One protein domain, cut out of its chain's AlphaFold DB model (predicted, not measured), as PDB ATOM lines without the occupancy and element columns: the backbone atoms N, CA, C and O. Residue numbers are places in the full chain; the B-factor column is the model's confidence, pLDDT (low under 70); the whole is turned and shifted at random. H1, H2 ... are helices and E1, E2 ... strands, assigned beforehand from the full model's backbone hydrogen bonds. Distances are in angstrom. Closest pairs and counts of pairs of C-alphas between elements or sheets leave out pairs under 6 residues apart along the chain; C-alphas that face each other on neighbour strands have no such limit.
ATOM      1  N   GLY A  91     220.466 209.564 148.197       94.75
ATOM      2  CA  GLY A  91     219.798 209.297 149.462       94.75
ATOM      3  C   GLY A  91     218.888 210.433 149.907       94.75
ATOM      4  O   GLY A  91     218.806 211.463 149.230       94.75
ATOM      5  N   PRO A  92     218.206 210.259 151.050       93.31
ATOM      6  CA  PRO A  92     217.251 211.233 151.554       93.31
ATOM      7  C   PRO A  92     217.952 212.551 151.903       93.31
ATOM      8  O   PRO A  92     218.875 212.600 152.717       93.31
ATOM      9  N   ALA A  93     217.490 213.633 151.286       90.62
ATOM     10  CA  ALA A  93     217.923 215.003 151.538       90.62
ATOM     11  C   ALA A  93     216.847 215.825 152.257       90.62
ATOM     12  O   ALA A  93     217.178 216.738 153.012       90.62
ATOM     13  N   ARG A  94     215.574 215.486 152.041       87.00
ATOM     14  CA  ARG A  94     214.408 216.136 152.639       87.00
ATOM     15  C   ARG A  94     213.342 215.096 152.970       87.00
ATOM     16  O   ARG A  94     213.248 214.067 152.309       87.00
ATOM     17  N   GLN A  95     212.534 215.374 153.989       87.31
ATOM     18  CA  GLN A  95     211.351 214.571 154.284       87.31
ATOM     19  C   GLN A  95     210.272 214.848 153.234       87.31
ATOM     20  O   GLN A  95     209.692 215.927 153.231       87.31
ATOM     21  N   ALA A  96     210.044 213.881 152.353       87.50
ATOM     22  CA  ALA A  96     208.936 213.817 151.408       87.50
ATOM     23  C   ALA A  96     208.701 212.340 151.054       87.50
ATOM     24  O   ALA A  96     209.595 211.508 151.239       87.50
ATOM     25  N   ALA A  97     207.515 211.996 150.559       88.69
ATOM     26  CA  ALA A  97     207.194 210.620 150.193       88.69
ATOM     27  C   ALA A  97     206.279 210.550 148.969       88.69
ATOM     28  O   ALA A  97     205.394 211.382 148.790       88.69
ATOM     29  N   VAL A  98     206.456 209.511 148.155       87.88
ATOM     30  CA  VAL A  98     205.430 209.084 147.201       87.88
ATOM     31  C   VAL A  98     204.574 208.039 147.905       87.88
ATOM     32  O   VAL A  98     205.069 206.986 148.300       87.88
ATOM     33  N   LEU A  99     203.304 208.365 148.125       88.56
ATOM     34  CA  LEU A  99     202.348 207.523 148.844       88.56
ATOM     35  C   LEU A  99     201.748 206.454 147.932       88.56
ATOM     36  O   LEU A  99     201.532 205.322 148.359       88.56
ATOM     37  N   ALA A 100     201.498 206.812 146.676       89.81
ATOM     38  CA  ALA A 100     200.986 205.912 145.659       89.81
ATOM     39  C   ALA A 100     201.577 206.280 144.297       89.81
ATOM     40  O   ALA A 100     201.745 207.458 143.981       89.81
ATOM     41  N   ALA A 101     201.878 205.263 143.497       91.50
ATOM     42  CA  ALA A 101     202.220 205.413 142.093       91.50
ATOM     43  C   ALA A 101     201.670 204.206 141.341       91.50
ATOM     44  O   ALA A 101     202.002 203.071 141.693       91.50
ATOM     45  N   CYS A 102     200.828 204.441 140.341       91.62
ATOM     46  CA  CYS A 102     200.295 203.385 139.493       91.62
ATOM     47  C   CYS A 102     200.231 203.829 138.034       91.62
ATOM     48  O   CYS A 102     200.114 205.014 137.714       91.62
ATOM     49  N   TYR A 103     200.343 202.847 137.148       90.56
ATOM     50  CA  TYR A 103     200.185 203.023 135.717       90.56
ATOM     51  C   TYR A 103     198.844 202.430 135.285       90.56
ATOM     52  O   TYR A 103     198.543 201.269 135.559       90.56
ATOM     53  N   CYS A 104     198.044 203.238 134.600       88.75
ATOM     54  CA  CYS A 104     196.734 202.886 134.080       88.75
ATOM     55  C   CYS A 104     196.858 202.679 132.558       88.75
ATOM     56  O   CYS A 104     196.901 203.671 131.829       88.75
ATOM     57  N   PRO A 105     196.896 201.431 132.048       83.81
ATOM     58  CA  PRO A 105     197.128 201.127 130.628       83.81
ATOM     59  C   PRO A 105     195.932 201.417 129.693       83.81
ATOM     60  O   PRO A 105     195.939 200.989 128.540       83.81
ATOM     61  N   GLY A 106     194.887 202.109 130.161       78.44
ATOM     62  CA  GLY A 106     193.713 202.444 129.342       78.44
ATOM     63  C   GLY A 106     194.028 203.475 128.249       78.44
ATOM     64  O   GLY A 106     195.101 204.050 128.265       78.44
ATOM     65  N   PRO A 107     193.142 203.732 127.273       80.19
ATOM     66  CA  PRO A 107     193.268 204.876 126.369       80.19
ATOM     67  C   PRO A 107     192.506 206.103 126.925       80.19
ATOM     68  O   PRO A 107     191.276 206.055 126.997       80.19
ATOM     69  N   PRO A 108     193.171 207.226 127.280       80.12
ATOM     70  CA  PRO A 108     194.619 207.460 127.262       80.12
ATOM     71  C   PRO A 108     195.330 206.832 128.468       80.12
ATOM     72  O   PRO A 108     194.768 206.797 129.565       80.12
ATOM     73  N   ALA A 109     196.567 206.364 128.262       86.38
ATOM     74  CA  ALA A 109     197.329 205.754 129.343       86.38
ATOM     75  C   ALA A 109     197.768 206.856 130.298       86.38
ATOM     76  O   ALA A 109     198.063 207.973 129.864       86.38
ATOM     77  N   ALA A 110     197.767 206.573 131.595       88.69
ATOM     78  CA  ALA A 110     198.060 207.585 132.595       88.69
ATOM     79  C   ALA A 110     198.915 207.041 133.734       88.69
ATOM     80  O   ALA A 110     198.815 205.872 134.096       88.69
ATOM     81  N   ILE A 111     199.743 207.907 134.307       89.88
ATOM     82  CA  ILE A 111     200.421 207.667 135.577       89.88
ATOM     83  C   ILE A 111     199.700 208.492 136.636       89.88
ATOM     84  O   ILE A 111     199.586 209.713 136.502       89.88
ATOM     85  N   GLU A 112     199.228 207.831 137.685       89.88
ATOM     86  CA  GLU A 112     198.671 208.493 138.861       89.88
ATOM     87  C   GLU A 112     199.701 208.465 139.984       89.88
ATOM     88  O   GLU A 112     200.228 207.407 140.333       89.88
ATOM     89  N   LEU A 113     199.996 209.637 140.539       89.81
ATOM     90  CA  LEU A 113     200.941 209.826 141.631       89.81
ATOM     91  C   LEU A 113     200.237 210.511 142.795       89.81
ATOM     92  O   LEU A 113     199.559 211.521 142.608       89.81
ATOM     93  N   GLU A 114     200.445 209.999 144.000       89.88
ATOM     94  CA  GLU A 114     200.108 210.691 145.238       89.88
ATOM     95  C   GLU A 114     201.403 211.033 145.972       89.88
ATOM     96  O   GLU A 114     202.170 210.142 146.337       89.88
ATOM     97  N   VAL A 115     201.662 212.325 146.160       88.38
ATOM     98  CA  VAL A 115     202.909 212.842 146.730       88.38
ATOM     99  C   VAL A 115     202.607 213.599 148.015       88.38
ATOM    100  O   VAL A 115     201.723 214.453 148.064       88.38
ATOM    101  N   ASP A 116     203.365 213.287 149.056       88.81
ATOM    102  CA  ASP A 116     203.437 214.052 150.290       88.81
ATOM    103  C   ASP A 116     204.714 214.911 150.254       88.81
ATOM    104  O   ASP A 116     205.820 214.361 150.348       88.81
ATOM    105  N   PRO A 117     204.600 216.241 150.078       82.19
ATOM    106  CA  PRO A 117     205.756 217.135 150.010       82.19
ATOM    107  C   PRO A 117     206.466 217.307 151.365       82.19
ATOM    108  O   PRO A 117     207.535 217.925 151.425       82.19
ATOM    109  N   GLY A 118     205.902 216.745 152.439       84.38
ATOM    110  CA  GLY A 118     206.432 216.819 153.789       84.38
ATOM    111  C   GLY A 118     206.036 218.095 154.537       84.38
ATOM    112  O   GLY A 118     205.316 218.948 154.022       84.38
ATOM    113  N   PRO A 119     206.515 218.248 155.785       78.56
ATOM    114  CA  PRO A 119     206.053 219.294 156.701       78.56
ATOM    115  C   PRO A 119     206.574 220.698 156.364       78.56
ATOM    116  O   PRO A 119     206.040 221.689 156.853       78.56
ATOM    117  N   GLN A 120     207.647 220.796 155.578       77.81
ATOM    118  CA  GLN A 120     208.219 222.080 155.183       77.81
ATOM    119  C   GLN A 120     207.596 222.522 153.859       77.81
ATOM    120  O   GLN A 120     207.630 221.732 152.914       77.81
ATOM    121  N   PRO A 121     207.076 223.756 153.745       72.94
ATOM    122  CA  PRO A 121     206.596 224.269 152.470       72.94
ATOM    123  C   PRO A 121     207.769 224.401 151.492       72.94
ATOM    124  O   PRO A 121     208.835 224.897 151.857       72.94
ATOM    125  N   ALA A 122     207.578 223.954 150.253       77.88
ATOM    126  CA  ALA A 122     208.468 224.303 149.155       77.88
ATOM    127  C   ALA A 122     207.741 224.260 147.823       77.88
ATOM    128  O   ALA A 122     206.784 223.505 147.654       77.88
ATOM    129  N   ASP A 123     208.311 224.987 146.875       85.44
ATOM    130  CA  ASP A 123     207.799 225.101 145.516       85.44
ATOM    131  C   ASP A 123     208.142 223.877 144.660       85.44
ATOM    132  O   ASP A 123     207.552 223.681 143.607       85.44
ATOM    133  N   SER A 124     209.070 223.022 145.102       89.06
ATOM    134  CA  SER A 124     209.426 221.797 144.387       89.06
ATOM    135  C   SER A 124     209.937 220.681 145.297       89.06
ATOM    136  O   SER A 124     210.415 220.920 146.416       89.06
ATOM    137  N   VAL A 125     209.886 219.449 144.790       91.06
ATOM    138  CA  VAL A 125     210.498 218.267 145.409       91.06
ATOM    139  C   VAL A 125     211.202 217.413 144.361       91.06
ATOM    140  O   VAL A 125     210.671 217.175 143.280       91.06
ATOM    141  N   ASP A 126     212.398 216.934 144.687       93.69
ATOM    142  CA  ASP A 126     213.146 216.032 143.817       93.69
ATOM    143  C   ASP A 126     212.697 214.582 144.065       93.69
ATOM    144  O   ASP A 126     212.556 214.144 145.211       93.69
ATOM    145  N   ILE A 127     212.438 213.840 142.993       94.50
ATOM    146  CA  ILE A 127     211.990 212.446 143.007       94.50
ATOM    147  C   ILE A 127     213.018 211.609 142.254       94.50
ATOM    148  O   ILE A 127     213.256 211.821 141.066       94.50
ATOM    149  N   PHE A 128     213.615 210.647 142.948       96.25
ATOM    150  CA  PHE A 128     214.526 209.674 142.360       96.25
ATOM    151  C   PHE A 128     213.758 208.452 141.851       96.25
ATOM    152  O   PHE A 128     212.946 207.879 142.583       96.25
ATOM    153  N   ILE A 129     214.031 208.060 140.606       94.81
ATOM    154  CA  ILE A 129     213.521 206.831 139.999       94.81
ATOM    155  C   ILE A 129     214.464 205.675 140.351       94.81
ATOM    156  O   ILE A 129     215.616 205.645 139.916       94.81
ATOM    157  N   ASP A 130     213.946 204.735 141.134       93.88
ATOM    158  CA  ASP A 130     214.639 203.549 141.632       93.88
ATOM    159  C   ASP A 130     214.149 202.311 140.869       93.88
ATOM    160  O   ASP A 130     213.027 201.841 141.069       93.88
ATOM    161  N   GLY A 131     214.968 201.811 139.947       90.31
ATOM    162  CA  GLY A 131     214.656 200.646 139.126       90.31
ATOM    163  C   GLY A 131     215.798 200.286 138.183       90.31
ATOM    164  O   GLY A 131     216.837 200.951 138.155       90.31
ATOM    165  N   ASP A 132     215.613 199.234 137.384       89.31
ATOM    166  CA  ASP A 132     216.576 198.900 136.334       89.31
ATOM    167  C   ASP A 132     216.648 200.004 135.262       89.31
ATOM    168  O   ASP A 132     215.814 200.912 135.202       89.31
ATOM    169  N   ALA A 133     217.675 199.946 134.418       85.19
ATOM    170  CA  ALA A 133     217.963 201.004 133.457       85.19
ATOM    171  C   ALA A 133     216.836 201.175 132.410       85.19
ATOM    172  O   ALA A 133     216.429 202.299 132.106       85.19
ATOM    173  N   ALA A 134     216.253 200.072 131.922       86.12
ATOM    174  CA  ALA A 134     215.182 200.106 130.927       86.12
ATOM    175  C   ALA A 134     213.878 200.672 131.510       86.12
ATOM    176  O   ALA A 134     213.254 201.541 130.892       86.12
ATOM    177  N   PHE A 135     213.497 200.232 132.712       90.06
ATOM    178  CA  PHE A 135     212.358 200.776 133.447       90.06
ATOM    179  C   PHE A 135     212.556 202.261 133.767       90.06
ATOM    180  O   PHE A 135     211.686 203.080 133.462       90.06
ATOM    181  N   SER A 136     213.717 202.624 134.318       90.50
ATOM    182  CA  SER A 136     214.032 204.004 134.704       90.50
ATOM    183  C   SER A 136     214.007 204.941 133.501       90.50
ATOM    184  O   SER A 136     213.402 206.011 133.565       90.50
ATOM    185  N   GLY A 137     214.588 204.519 132.373       88.12
ATOM    186  CA  GLY A 137     214.550 205.265 131.118       88.12
ATOM    187  C   GLY A 137     213.126 205.447 130.583       88.12
ATOM    188  O   GLY A 137     212.745 206.562 130.218       88.12
ATOM    189  N   ALA A 138     212.312 204.384 130.580       88.25
ATOM    190  CA  ALA A 138     210.920 204.451 130.136       88.25
ATOM    191  C   ALA A 138     210.072 205.379 131.022       88.25
ATOM    192  O   ALA A 138     209.364 206.246 130.503       88.25
ATOM    193  N   LEU A 139     210.180 205.245 132.349       90.88
ATOM    194  CA  LEU A 139     209.435 206.062 133.308       90.88
ATOM    195  C   LEU A 139     209.854 207.529 133.236       90.88
ATOM    196  O   LEU A 139     209.001 208.412 133.183       90.88
ATOM    197  N   ARG A 140     211.157 207.801 133.152       90.44
ATOM    198  CA  ARG A 140     211.688 209.155 132.978       90.44
ATOM    199  C   ARG A 140     211.126 209.820 131.724       90.44
ATOM    200  O   ARG A 140     210.662 210.957 131.784       90.44
ATOM    201  N   ASN A 141     211.139 209.111 130.596       87.25
ATOM    202  CA  ASN A 141     210.610 209.625 129.335       87.25
ATOM    203  C   ASN A 141     209.105 209.895 129.431       87.25
ATOM    204  O   ASN A 141     208.646 210.948 128.989       87.25
ATOM    205  N   ALA A 142     208.352 208.987 130.058       88.00
ATOM    206  CA  ALA A 142     206.921 209.144 130.282       88.00
ATOM    207  C   ALA A 142     206.604 210.366 131.162       88.00
ATOM    208  O   ALA A 142     205.754 211.171 130.792       88.00
ATOM    209  N   LEU A 143     207.324 210.561 132.271       88.38
ATOM    210  CA  LEU A 143     207.125 211.695 133.183       88.38
ATOM    211  C   LEU A 143     207.504 213.044 132.550       88.38
ATOM    212  O   LEU A 143     206.819 214.036 132.781       88.38
ATOM    213  N   LEU A 144     208.560 213.089 131.731       85.88
ATOM    214  CA  LEU A 144     208.987 214.313 131.037       85.88
ATOM    215  C   LEU A 144     208.113 214.662 129.821       85.88
ATOM    216  O   LEU A 144     208.011 215.835 129.447       85.88
ATOM    217  N   ALA A 145     207.508 213.655 129.184       80.19
ATOM    218  CA  ALA A 145     206.547 213.845 128.102       80.19
ATOM    219  C   ALA A 145     205.141 214.177 128.630       80.19
ATOM    220  O   ALA A 145     204.414 214.942 127.992       80.19
ATOM    221  N   GLY A 146     204.771 213.613 129.784       62.78
ATOM    222  CA  GLY A 146     203.459 213.751 130.400       62.78
ATOM    223  C   GLY A 146     203.167 215.185 130.842       62.78
ATOM    224  O   GLY A 146     203.878 215.769 131.656       62.78
ATOM    225  N   GLY A 147     202.094 215.762 130.302       58.69
ATOM    226  CA  GLY A 147     201.573 217.063 130.723       58.69
ATOM    227  C   GLY A 147     200.345 216.883 131.605       58.69
ATOM    228  O   GLY A 147     199.421 216.181 131.216       58.69
ATOM    229  N   SER A 148     200.293 217.517 132.773       51.44
ATOM    230  CA  SER A 148     199.087 217.476 133.607       51.44
ATOM    231  C   SER A 148     198.034 218.450 133.077       51.44
ATOM    232  O   SER A 148     198.371 219.525 132.604       51.44
ATOM    233  N   ARG A 149     196.743 218.103 133.168       50.84
ATOM    234  CA  ARG A 149     195.651 219.070 132.920       50.84
ATOM    235  C   ARG A 149     195.433 220.028 134.098       50.84
ATOM    236  O   ARG A 149     194.792 221.057 133.923       50.84
ATOM    237  N   GLN A 150     195.923 219.670 135.287       51.53
ATOM    238  CA  GLN A 150     195.802 220.465 136.516       51.53
ATOM    239  C   GLN A 150     196.922 221.504 136.655       51.53
ATOM    240  O   GLN A 150     196.748 222.501 137.346       51.53
ATOM    241  N   LEU A 151     198.051 221.288 135.976       54.03
ATOM    242  CA  LEU A 151     199.134 222.253 135.849       54.03
ATOM    243  C   LEU A 151     199.089 222.829 134.439       54.03
ATOM    244  O   LEU A 151     199.106 222.085 133.468       54.03
ATOM    245  N   ALA A 152     199.088 224.151 134.291       49.84
ATOM    246  CA  ALA A 152     199.209 224.783 132.972       49.84
ATOM    247  C   ALA A 152     200.568 224.491 132.280       49.84
ATOM    248  O   ALA A 152     200.785 224.892 131.137       49.84
ATOM    249  N   CYS A 153     201.478 223.794 132.969       61.62
ATOM    250  CA  CYS A 153     202.844 223.465 132.586       61.62
ATOM    251  C   CYS A 153     203.166 221.974 132.831       61.62
ATOM    252  O   CYS A 153     202.405 221.229 133.450       61.62
ATOM    253  N   ARG A 154     204.321 221.517 132.328       77.50
ATOM    254  CA  ARG A 154     204.842 220.176 132.628       77.50
ATOM    255  C   ARG A 154     205.310 220.130 134.094       77.50
ATOM    256  O   ARG A 154     206.196 220.913 134.425       77.50
ATOM    257  N   PRO A 155     204.774 219.227 134.942       83.50
ATOM    258  CA  PRO A 155     205.135 219.152 136.363       83.50
ATOM    259  C   PRO A 155     206.587 218.762 136.608       83.50
ATOM    260  O   PRO A 155     207.150 219.110 137.637       83.50
ATOM    261  N   PHE A 156     207.159 217.968 135.701       89.19
ATOM    262  CA  PHE A 156     208.475 217.379 135.875       89.19
ATOM    263  C   PHE A 156     209.519 218.094 135.026       89.19
ATOM    264  O   PHE A 156     209.358 218.248 133.813       89.19
ATOM    265  N   ALA A 157     210.629 218.449 135.665       89.94
ATOM    266  CA  ALA A 157     211.837 218.933 135.020       89.94
ATOM    267  C   ALA A 157     213.004 217.964 135.286       89.94
ATOM    268  O   ALA A 157     213.126 217.432 136.393       89.94
ATOM    269  N   PRO A 158     213.876 217.708 134.295       91.38
ATOM    270  CA  PRO A 158     215.090 216.937 134.529       91.38
ATOM    271  C   PRO A 158     216.054 217.737 135.414       91.38
ATOM    272  O   PRO A 158     216.183 218.947 135.237       91.38
ATOM    273  N   THR A 159     216.751 217.060 136.326       92.31
ATOM    274  CA  THR A 159     217.780 217.679 137.181       92.31
ATOM    275  C   THR A 159     219.183 217.243 136.770       92.31
ATOM    276  O   THR A 159     219.358 216.271 136.030       92.31
ATOM    277  N   GLY A 160     220.194 217.989 137.215       88.62
ATOM    278  CA  GLY A 160     221.609 217.676 137.005       88.62
ATOM    279  C   GLY A 160     222.131 217.971 135.597       88.62
ATOM    280  O   GLY A 160     223.318 217.788 135.349       88.62
ATOM    281  N   LEU A 161     221.270 218.438 134.685       90.06
ATOM    282  CA  LEU A 161     221.647 218.898 133.341       90.06
ATOM    283  C   LEU A 161     222.102 220.361 133.319       90.06
ATOM    284  O   LEU A 161     222.751 220.793 132.367       90.06
ATOM    285  N   ASP A 162     221.699 221.141 134.321       87.94
ATOM    286  CA  ASP A 162     222.105 222.533 134.442       87.94
ATOM    287  C   ASP A 162     223.487 222.626 135.098       87.94
ATOM    288  O   ASP A 162     223.720 221.951 136.109       87.94
ATOM    289  N   PRO A 163     224.398 223.477 134.592       84.25
ATOM    290  CA  PRO A 163     225.664 223.731 135.257       84.25
ATOM    291  C   PRO A 163     225.503 224.071 136.745       84.25
ATOM    292  O   PRO A 163     226.328 223.627 137.544       84.25
ATOM    293  N   ALA A 164     224.471 224.809 137.156       87.06
ATOM    294  CA  ALA A 164     224.254 225.172 138.559       87.06
ATOM    295  C   ALA A 164     223.981 223.964 139.477       87.06
ATOM    296  O   ALA A 164     224.214 224.040 140.681       87.06
ATOM    297  N   GLU A 165     223.537 222.839 138.916       90.19
ATOM    298  CA  GLU A 165     223.186 221.619 139.648       90.19
ATOM    299  C   GLU A 165     224.305 220.567 139.621       90.19
ATOM    300  O   GLU A 165     224.039 219.385 139.850       90.19
ATOM    301  N   ALA A 166     225.545 220.974 139.314       90.00
ATOM    302  CA  ALA A 166     226.733 220.117 139.236       90.00
ATOM    303  C   ALA A 166     226.870 219.170 140.440       90.00
ATOM    304  O   ALA A 166     226.668 219.581 141.584       90.00
ATOM    305  N   LEU A 167     227.277 217.922 140.199       92.94
ATOM    306  CA  LEU A 167     227.573 216.979 141.279       92.94
ATOM    307  C   LEU A 167     228.917 217.308 141.920       92.94
ATOM    308  O   LEU A 167     229.069 217.217 143.140       92.94
ATOM    309  N   LEU A 168     229.889 217.664 141.079       91.38
ATOM    310  CA  LEU A 168     231.253 217.953 141.489       91.38
ATOM    311  C   LEU A 168     231.530 219.463 141.488       91.38
ATOM    312  O   LEU A 168     231.106 220.167 140.567       91.38
ATOM    313  N   PRO A 169     232.283 219.979 142.479       88.88
ATOM    314  CA  PRO A 169     232.737 221.364 142.474       88.88
ATOM    315  C   PRO A 169     233.589 221.668 141.240       88.88
ATOM    316  O   PRO A 169     234.554 220.951 140.952       88.88
ATOM    317  N   ARG A 170     233.266 222.766 140.554       85.12
ATOM    318  CA  ARG A 170     233.996 223.230 139.369       85.12
ATOM    319  C   ARG A 170     234.893 224.424 139.675       85.12
ATOM    320  O   ARG A 170     234.544 225.288 140.477       85.12
ATOM    321  N   ALA A 171     236.052 224.460 139.034       79.00
ATOM    322  CA  ALA A 171     236.892 225.636 138.953       79.00
ATOM    323  C   ALA A 171     236.190 226.728 138.120       79.00
ATOM    324  O   ALA A 171     235.462 226.421 137.170       79.00
ATOM    325  N   PRO A 172     236.404 228.014 138.442       77.44
ATOM    326  CA  PRO A 172     235.957 229.109 137.590       77.44
ATOM    327  C   PRO A 172     236.493 228.951 136.161       77.44
ATOM    328  O   PRO A 172     237.668 228.647 135.973       77.44
ATOM    329  N   GLY A 173     235.635 229.157 135.160       78.75
ATOM    330  CA  GLY A 173     236.009 229.039 133.744       78.75
ATOM    331  C   GLY A 173     236.072 227.608 133.198       78.75
ATOM    332  O   GLY A 173     236.363 227.431 132.020       78.75
ATOM    333  N   ALA A 174     235.777 226.586 134.007       84.31
ATOM    334  CA  ALA A 174     235.715 225.218 133.515       84.31
ATOM    335  C   ALA A 174     234.525 224.979 132.575       84.31
ATOM    336  O   ALA A 174     233.414 225.463 132.808       84.31
ATOM    337  N   HIS A 175     234.751 224.165 131.544       87.00
ATOM    338  CA  HIS A 175     233.746 223.837 130.539       87.00
ATOM    339  C   HIS A 175     232.658 222.916 131.116       87.00
ATOM    340  O   HIS A 175     232.854 221.702 131.257       87.00
ATOM    341  N   ALA A 176     231.483 223.474 131.422       88.69
ATOM    342  CA  ALA A 176     230.405 222.748 132.095       88.69
ATOM    343  C   ALA A 176     229.911 221.526 131.300       88.69
ATOM    344  O   ALA A 176     229.578 220.504 131.899       88.69
ATOM    345  N   GLY A 177     229.944 221.585 129.965       90.00
ATOM    346  CA  GLY A 177     229.567 220.461 129.105       90.00
ATOM    347  C   GLY A 177     230.467 219.230 129.267       90.00
ATOM    348  O   GLY A 177     229.981 218.107 129.179       90.00
ATOM    349  N   LEU A 178     231.761 219.415 129.564       90.38
ATOM    350  CA  LEU A 178     232.684 218.291 129.778       90.38
ATOM    351  C   LEU A 178     232.428 217.641 131.136       90.38
ATOM    352  O   LEU A 178     232.345 216.420 131.237       90.38
ATOM    353  N   ALA A 179     232.227 218.463 132.170       91.06
ATOM    354  CA  ALA A 179     231.847 217.979 133.492       91.06
ATOM    355  C   ALA A 179     230.535 217.177 133.440       91.06
ATOM    356  O   ALA A 179     230.459 216.103 134.034       91.06
ATOM    357  N   LEU A 180     229.549 217.653 132.671       93.44
ATOM    358  CA  LEU A 180     228.280 216.958 132.467       93.44
ATOM    359  C   LEU A 180     228.466 215.597 131.780       93.44
ATOM    360  O   LEU A 180     227.896 214.607 132.237       93.44
ATOM    361  N   LEU A 181     229.279 215.523 130.718       94.12
ATOM    362  CA  LEU A 181     229.595 214.249 130.057       94.12
ATOM    363  C   LEU A 181     230.283 213.276 131.016       94.12
ATOM    364  O   LEU A 181     229.932 212.098 131.055       94.12
ATOM    365  N   ARG A 182     231.224 213.762 131.830       93.69
ATOM    366  CA  ARG A 182     231.902 212.928 132.824       93.69
ATOM    367  C   ARG A 182     230.937 212.393 133.880       93.69
ATOM    368  O   ARG A 182     230.983 211.216 134.214       93.69
ATOM    369  N   GLU A 183     230.026 213.228 134.372       94.44
ATOM    370  CA  GLU A 183     228.964 212.795 135.286       94.44
ATOM    371  C   GLU A 183     228.032 211.763 134.627       94.44
ATOM    372  O   GLU A 183     227.643 210.799 135.286       94.44
ATOM    373  N   TYR A 184     227.713 211.925 133.338       94.00
ATOM    374  CA  TYR A 184     226.886 210.991 132.567       94.00
ATOM    375  C   TYR A 184     227.513 209.605 132.432       94.00
ATOM    376  O   TYR A 184     226.812 208.620 132.646       94.00
ATOM    377  N   PHE A 185     228.810 209.512 132.133       93.31
ATOM    378  CA  PHE A 185     229.477 208.214 131.999       93.31
ATOM    379  C   PHE A 185     229.805 207.571 133.349       93.31
ATOM    380  O   PHE A 185     229.557 206.385 133.537       93.31
ATOM    381  N   THR A 186     230.309 208.341 134.319       93.56
ATOM    382  CA  THR A 186     230.796 207.768 135.586       93.56
ATOM    383  C   THR A 186     229.694 207.564 136.631       93.56
ATOM    384  O   THR A 186     229.784 206.644 137.446       93.56
ATOM    385  N   PHE A 187     228.644 208.395 136.642       94.06
ATOM    386  CA  PHE A 187     227.532 208.261 137.593       94.06
ATOM    387  C   PHE A 187     226.147 208.532 136.959       94.06
ATOM    388  O   PHE A 187     225.425 209.438 137.400       94.06
ATOM    389  N   PRO A 188     225.719 207.704 135.975       92.00
ATOM    390  CA  PRO A 188     224.419 207.838 135.313       92.00
ATOM    391  C   PRO A 188     223.197 207.940 136.251       92.00
ATOM    392  O   PRO A 188     222.293 208.721 135.945       92.00
ATOM    393  N   PRO A 189     223.130 207.230 137.406       92.19
ATOM    394  CA  PRO A 189     221.957 207.273 138.284       92.19
ATOM    395  C   PRO A 189     221.549 208.673 138.766       92.19
ATOM    396  O   PRO A 189     220.383 208.878 139.099       92.19
ATOM    397  N   ARG A 190     222.447 209.670 138.770       93.25
ATOM    398  CA  ARG A 190     222.070 211.055 139.107       93.25
ATOM    399  C   ARG A 190     220.998 211.625 138.170       93.25
ATOM    400  O   ARG A 190     220.167 212.409 138.617       93.25
ATOM    401  N   PHE A 191     220.966 211.206 136.907       93.25
ATOM    402  CA  PHE A 191     220.005 211.706 135.918       93.25
ATOM    403  C   PHE A 191     218.617 211.050 136.002       93.25
ATOM    404  O   PHE A 191     217.706 211.434 135.259       93.25
ATOM    405  N   ASN A 192     218.444 210.104 136.933       93.62
ATOM    406  CA  ASN A 192     217.151 209.526 137.302       93.62
ATOM    407  C   ASN A 192     216.413 210.362 138.361       93.62
ATOM    408  O   ASN A 192     215.351 209.956 138.829       93.62
ATOM    409  N   ILE A 193     216.961 211.516 138.750       95.25
ATOM    410  CA  ILE A 193     216.303 212.469 139.644       95.25
ATOM    411  C   ILE A 193     215.542 213.496 138.799       95.25
ATOM    412  O   ILE A 193     216.118 214.190 137.954       95.25
ATOM    413  N   LEU A 194     214.240 213.611 139.040       94.00
ATOM    414  CA  LEU A 194     213.370 214.599 138.409       94.00
ATOM    415  C   LEU A 194     212.812 215.554 139.458       94.00
ATOM    416  O   LEU A 194     212.394 215.128 140.532       94.00
ATOM    417  N   ARG A 195     212.755 216.841 139.129       92.94
ATOM    418  CA  ARG A 195     212.136 217.855 139.976       92.94
ATOM    419  C   ARG A 195     210.657 217.950 139.650       92.94
ATOM    420  O   ARG A 195     210.307 218.234 138.508       92.94
ATOM    421  N   LEU A 196     209.817 217.725 140.650       90.56
ATOM    422  CA  LEU A 196     208.381 217.955 140.597       90.56
ATOM    423  C   LEU A 196     208.078 219.367 141.104       90.56
ATOM    424  O   LEU A 196     208.406 219.693 142.246       90.56
ATOM    425  N   ASP A 197     207.447 220.179 140.263       87.88
ATOM    426  CA  ASP A 197     206.870 221.469 140.634       87.88
ATOM    427  C   ASP A 197     205.640 221.249 141.526       87.88
ATOM    428  O   ASP A 197     204.707 220.521 141.167       87.88
ATOM    429  N   LEU A 198     205.672 221.850 142.715       81.50
ATOM    430  CA  LEU A 198     204.639 221.734 143.729       81.50
ATOM    431  C   LEU A 198     203.677 222.935 143.768       81.50
ATOM    432  O   LEU A 198     202.703 222.910 144.521       81.50
ATOM    433  N   THR A 199     203.907 223.979 142.972       76.88
ATOM    434  CA  THR A 199     203.165 225.252 143.060       76.88
ATOM    435  C   THR A 199     201.661 225.125 142.785       76.88
ATOM    436  O   THR A 199     200.874 225.933 143.275       76.88
ATOM    437  N   SER A 200     201.224 224.089 142.062       62.28
ATOM    438  CA  SER A 200     199.799 223.809 141.836       62.28
ATOM    439  C   SER A 200     199.127 222.990 142.938       62.28
ATOM    440  O   SER A 200     197.907 222.813 142.899       62.28
ATOM    441  N   PHE A 201     199.882 222.413 143.876       67.44
ATOM    442  CA  PHE A 201     199.307 221.606 144.948       67.44
ATOM    443  C   PHE A 201     198.744 222.539 146.018       67.44
ATOM    444  O   PHE A 201     199.448 223.074 146.872       67.44
ATOM    445  N   VAL A 202     197.436 222.763 145.928       52.47
ATOM    446  CA  VAL A 202     196.696 223.653 146.819       52.47
ATOM    447  C   VAL A 202     196.837 223.159 148.268       52.47
ATOM    448  O   VAL A 202     196.402 222.059 148.600       52.47
ATOM    449  N   ASN A 203     197.414 224.004 149.130       51.78
ATOM    450  CA  ASN A 203     197.475 223.881 150.596       51.78
ATOM    451  C   ASN A 203     198.404 222.821 151.210       51.78
ATOM    452  O   ASN A 203     197.968 222.107 152.108       51.78
ATOM    453  N   GLY A 204     199.685 222.764 150.817       53.03
ATOM    454  CA  GLY A 204     200.756 222.172 151.651       53.03
ATOM    455  C   GLY A 204     200.497 220.745 152.160       53.03
ATOM    456  O   GLY A 204     201.043 220.338 153.180       53.03
ATOM    457  N   GLY A 205     199.613 220.022 151.476       62.81
ATOM    458  CA  GLY A 205     199.110 218.714 151.850       62.81
ATOM    459  C   GLY A 205     199.360 217.708 150.739       62.81
ATOM    460  O   GLY A 205     199.999 218.005 149.729       62.81
ATOM    461  N   ARG A 206     198.839 216.495 150.939       76.00
ATOM    462  CA  ARG A 206     198.952 215.398 149.974       76.00
ATOM    463  C   ARG A 206     198.369 215.803 148.630       76.00
ATOM    464  O   ARG A 206     197.224 216.244 148.536       76.00
ATOM    465  N   GLY A 207     199.169 215.612 147.598       78.19
ATOM    466  CA  GLY A 207     198.869 216.004 146.244       78.19
ATOM    467  C   GLY A 207     198.642 214.808 145.342       78.19
ATOM    468  O   GLY A 207     199.511 213.949 145.254       78.19
ATOM    469  N   LYS A 208     197.510 214.767 144.632       85.31
ATOM    470  CA  LYS A 208     197.271 213.779 143.573       85.31
ATOM    471  C   LYS A 208     197.525 214.402 142.210       85.31
ATOM    472  O   LYS A 208     197.008 215.476 141.924       85.31
ATOM    473  N   LEU A 209     198.293 213.709 141.382       85.50
ATOM    474  CA  LEU A 209     198.677 214.125 140.043       85.50
ATOM    475  C   LEU A 209     198.345 213.005 139.059       85.50
ATOM    476  O   LEU A 209     198.738 211.862 139.270       85.50
ATOM    477  N   SER A 210     197.641 213.338 137.979       86.12
ATOM    478  CA  SER A 210     197.365 212.409 136.880       86.12
ATOM    479  C   SER A 210     198.037 212.913 135.607       86.12
ATOM    480  O   SER A 210     197.803 214.046 135.173       86.12
ATOM    481  N   LEU A 211     198.904 212.080 135.036       85.56
ATOM    482  CA  LEU A 211     199.718 212.400 133.869       85.56
ATOM    483  C   LEU A 211     199.335 211.484 132.713       85.56
ATOM    484  O   LEU A 211     199.622 210.294 132.796       85.56
ATOM    485  N   PRO A 212     198.737 211.991 131.626       85.44
ATOM    486  CA  PRO A 212     198.602 211.234 130.396       85.44
ATOM    487  C   PRO A 212     199.994 210.959 129.818       85.44
ATOM    488  O   PRO A 212     200.779 211.884 129.601       85.44
ATOM    489  N   VAL A 213     200.293 209.691 129.560       84.38
ATOM    490  CA  VAL A 213     201.576 209.232 129.022       84.38
ATOM    491  C   VAL A 213     201.359 208.292 127.833       84.38
ATOM    492  O   VAL A 213     200.304 207.666 127.724       84.38
ATOM    493  N   PRO A 214     202.336 208.163 126.920       79.81
ATOM    494  CA  PRO A 214     202.310 207.112 125.909       79.81
ATOM    495  C   PRO A 214     202.296 205.727 126.564       79.81
ATOM    496  O   PRO A 214     202.941 205.515 127.592       79.81
ATOM    497  N   ALA A 215     201.583 204.778 125.958       78.25
ATOM    498  CA  ALA A 215     201.519 203.429 126.494       78.25
ATOM    499  C   ALA A 215     202.893 202.745 126.418       78.25
ATOM    500  O   ALA A 215     203.478 202.641 125.340       78.25
ATOM    501  N   ALA A 216     203.397 202.254 127.550       79.62
ATOM    502  CA  ALA A 216     204.694 201.594 127.628       79.62
ATOM    503  C   ALA A 216     204.633 200.385 128.570       79.62
ATOM    504  O   ALA A 216     204.394 200.531 129.765       79.62
ATOM    505  N   ARG A 217     204.897 199.188 128.025       83.12
ATOM    506  CA  ARG A 217     204.859 197.912 128.767       83.12
ATOM    507  C   ARG A 217     205.710 197.892 130.046       83.12
ATOM    508  O   ARG A 217     205.219 197.370 131.041       83.12
ATOM    509  N   PRO A 218     206.932 198.471 130.089       84.88
ATOM    510  CA  PRO A 218     207.727 198.481 131.320       84.88
ATOM    511  C   PRO A 218     207.022 199.164 132.502       84.88
ATOM    512  O   PRO A 218     207.292 198.833 133.651       84.88
ATOM    513  N   LEU A 219     206.098 200.095 132.238       86.19
ATOM    514  CA  LEU A 219     205.412 200.859 133.280       86.19
ATOM    515  C   LEU A 219     204.337 200.055 134.017       86.19
ATOM    516  O   LEU A 219     203.897 200.486 135.076       86.19
ATOM    517  N   GLU A 220     203.941 198.879 133.522       88.25
ATOM    518  CA  GLU A 220     202.976 198.004 134.209       88.25
ATOM    519  C   GLU A 220     203.474 197.546 135.590       88.25
ATOM    520  O   GLU A 220     202.668 197.274 136.477       88.25
ATOM    521  N   ALA A 221     204.793 197.530 135.803       89.94
ATOM    522  CA  ALA A 221     205.414 197.230 137.091       89.94
ATOM    523  C   ALA A 221     205.520 198.449 138.034       89.94
ATOM    524  O   ALA A 221     206.113 198.337 139.106       89.94
ATOM    525  N   LEU A 222     205.001 199.625 137.656       93.06
ATOM    526  CA  LEU A 222     205.128 200.848 138.451       93.06
ATOM    527  C   LEU A 222     204.479 200.690 139.834       93.06
ATOM    528  O   LEU A 222     203.320 200.302 139.963       93.06
ATOM    529  N   GLN A 223     205.244 201.040 140.866       92.88
ATOM    530  CA  GLN A 223     204.844 201.016 142.268       92.88
ATOM    531  C   GLN A 223     205.437 202.233 142.978       92.88
ATOM    532  O   GLN A 223     206.435 202.800 142.527       92.88
ATOM    533  N   ALA A 224     204.865 202.608 144.123       91.25
ATOM    534  CA  ALA A 224     205.360 203.727 144.929       91.25
ATOM    535  C   ALA A 224     206.819 203.539 145.392       91.25
ATOM    536  O   ALA A 224     207.553 204.512 145.522       91.25
ATOM    537  N   SER A 225     207.272 202.296 145.592       92.00
ATOM    538  CA  SER A 225     208.657 201.970 145.964       92.00
ATOM    539  C   SER A 225     209.693 202.391 144.919       92.00
ATOM    540  O   SER A 225     210.831 202.661 145.299       92.00
ATOM    541  N   HIS A 226     209.301 202.477 143.645       94.12
ATOM    542  CA  HIS A 226     210.171 202.890 142.543       94.12
ATOM    543  C   HIS A 226     210.373 204.410 142.471       94.12
ATOM    544  O   HIS A 226     211.156 204.887 141.655       94.12
ATOM    545  N   LEU A 227     209.665 205.189 143.296       95.19
ATOM    546  CA  LEU A 227     209.765 206.644 143.325       95.19
ATOM    547  C   LEU A 227     210.101 207.120 144.738       95.19
ATOM    548  O   LEU A 227     209.284 207.071 145.658       95.19
ATOM    549  N   ARG A 228     211.323 207.618 144.918       95.00
ATOM    550  CA  ARG A 228     211.815 208.115 146.206       95.00
ATOM    551  C   ARG A 228     211.810 209.642 146.213       95.00
ATOM    552  O   ARG A 228     212.697 210.277 145.650       95.00
ATOM    553  N   ALA A 229     210.795 210.236 146.836       92.81
ATOM    554  CA  ALA A 229     210.700 211.689 146.981       92.81
ATOM    555  C   ALA A 229     211.668 212.225 148.049       92.81
ATOM    556  O   ALA A 229     211.954 211.563 149.045       92.81
ATOM    557  N   GLY A 230     212.168 213.442 147.836       91.56
ATOM    558  CA  GLY A 230     213.112 214.116 148.725       91.56
ATOM    559  C   GLY A 230     214.532 213.556 148.660       91.56
ATOM    560  O   GLY A 230     215.325 213.828 149.563       91.56
ATOM    561  N   TRP A 231     214.859 212.761 147.640       94.69
ATOM    562  CA  TRP A 231     216.189 212.180 147.453       94.69
ATOM    563  C   TRP A 231     217.055 213.068 146.561       94.69
ATOM    564  O   TRP A 231     216.567 213.646 145.595       94.69
ATOM    565  N   ALA A 232     218.347 213.160 146.876       94.19
ATOM    566  CA  ALA A 232     219.317 213.924 146.096       94.19
ATOM    567  C   ALA A 232     220.628 213.149 145.926       94.19
ATOM    568  O   ALA A 232     221.016 212.360 146.792       94.19
ATOM    569  N   ALA A 233     221.329 213.415 144.824       95.06
ATOM    570  CA  ALA A 233     222.682 212.927 144.590       95.06
ATOM    571  C   ALA A 233     223.708 213.852 145.263       95.06
ATOM    572  O   ALA A 233     223.604 215.076 145.173       95.06
ATOM    573  N   ARG A 234     224.704 213.274 145.937       94.56
ATOM    574  CA  ARG A 234     225.789 214.009 146.600       94.56
ATOM    575  C   ARG A 234     227.120 213.304 146.384       94.56
ATOM    576  O   ARG A 234     227.203 212.087 146.535       94.56
ATOM    577  N   ALA A 235     228.160 214.076 146.089       94.81
ATOM    578  CA  ALA A 235     229.531 213.584 146.104       94.81
ATOM    579  C   ALA A 235     230.030 213.462 147.552       94.81
ATOM    580  O   ALA A 235     229.836 214.374 148.362       94.81
ATOM    581  N   CYS A 236     230.688 212.353 147.885       94.75
ATOM    582  CA  CYS A 236     231.282 212.098 149.198       94.75
ATOM    583  C   CYS A 236     232.605 212.864 149.360       94.75
ATOM    584  O   CYS A 236     233.685 212.278 149.447       94.75
TER     585      CYS A 236
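AT A GLANCE: This is residues 91 to 236 of the 457 residues of the protein "Type VI protein secretion system component VasA" of Duganella sp. CF458 (UniProt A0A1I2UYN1). Two antiparallel sheets stand partly face to face with their strands crossed, a four-stranded one, E4 E5 E3 E7, and a three-stranded one, E1 E2 E6; the longest helix, H1, packs on the larger sheet and also reaches the smaller one. H2 and the long link before it lie at the far end of the longest axis from the three-stranded sheet, and E8 runs on from E7 toward that end. The printed part has 146 residues, with four named helices and eight named strands in the order E1 E2 E3 H1 E4 H2 H3 E5 E6 H4 E7 E8. The class is mixed, helices and strands; the whole is compact, with a radius of gyration of the C-alphas of 15.6 A and spans of 48 by 35 by 27 A.

IN THESE COORDINATES: The larger sheet holds E4, residues 156 to 158, E5, residues 193 to 197, 13.1 A, E3, residues 124 to 129, 16.1 A, and E7, residues 227 to 229. The smaller holds E1, residues 97 to 104, 20.7 A, from C-alpha 97 at (207.194, 210.620, 150.193), E2, residues 110 to 116, 19.6 A, and E6, residues 207 to 212, 16.6 A. The helices are H1, residues 133 to 145, 18.0 A, H2, residues 176 to 186, 15.4 A, H3, residues 188 to 192, and H4, residues 217 to 221. E8, residues 231 to 235, 13.5 A, ends with C-alpha 235 at (229.531, 213.584, 146.104) and pairs with no named strand.

HOW THE PARTS SIT: In the larger sheet N 157 and O 195 are 2.9 A apart, N 127 and O 194 2.8 A, and N 128 and O 228 2.9 A, each within hydrogen-bond range. The two sheets form a sandwich, two sheets face to face, with strands at 64 degrees. In the smaller, N 99 and O 114 of the hairpin E1 and E2, and N 111 and O 211 of E2 and E6, are each 2.8 A apart. E3, H1 and E4 form a split strand-helix-strand unit, E5 lying between its strands, with a right-handed crossover. H1 is on the larger sheet at a height of 9.3 A. H1 touches H4, the closest C-alphas being those of Phe 135 and Pro 218, 5.6 A apart. H2 and H3 are close but not clearly touching, the closest C-alphas, of Tyr 184 and Phe 191, being 7.7 A apart. In H1 and H2 every O i to N i+4 pair is within hydrogen-bond range; H3 and H4 have 0 of 1, against 2 of 2 and 1 of 2 O i to N i+3 pairs.

THE WHOLE: The C-alphas farthest apart, of Gly 106 and Pro 172, are 50.6 A apart. The printed part has no cut. The link E4 to H2 is long, 17 residues. Residues 146 to 153 and 200 to 205 have pLDDT under 70.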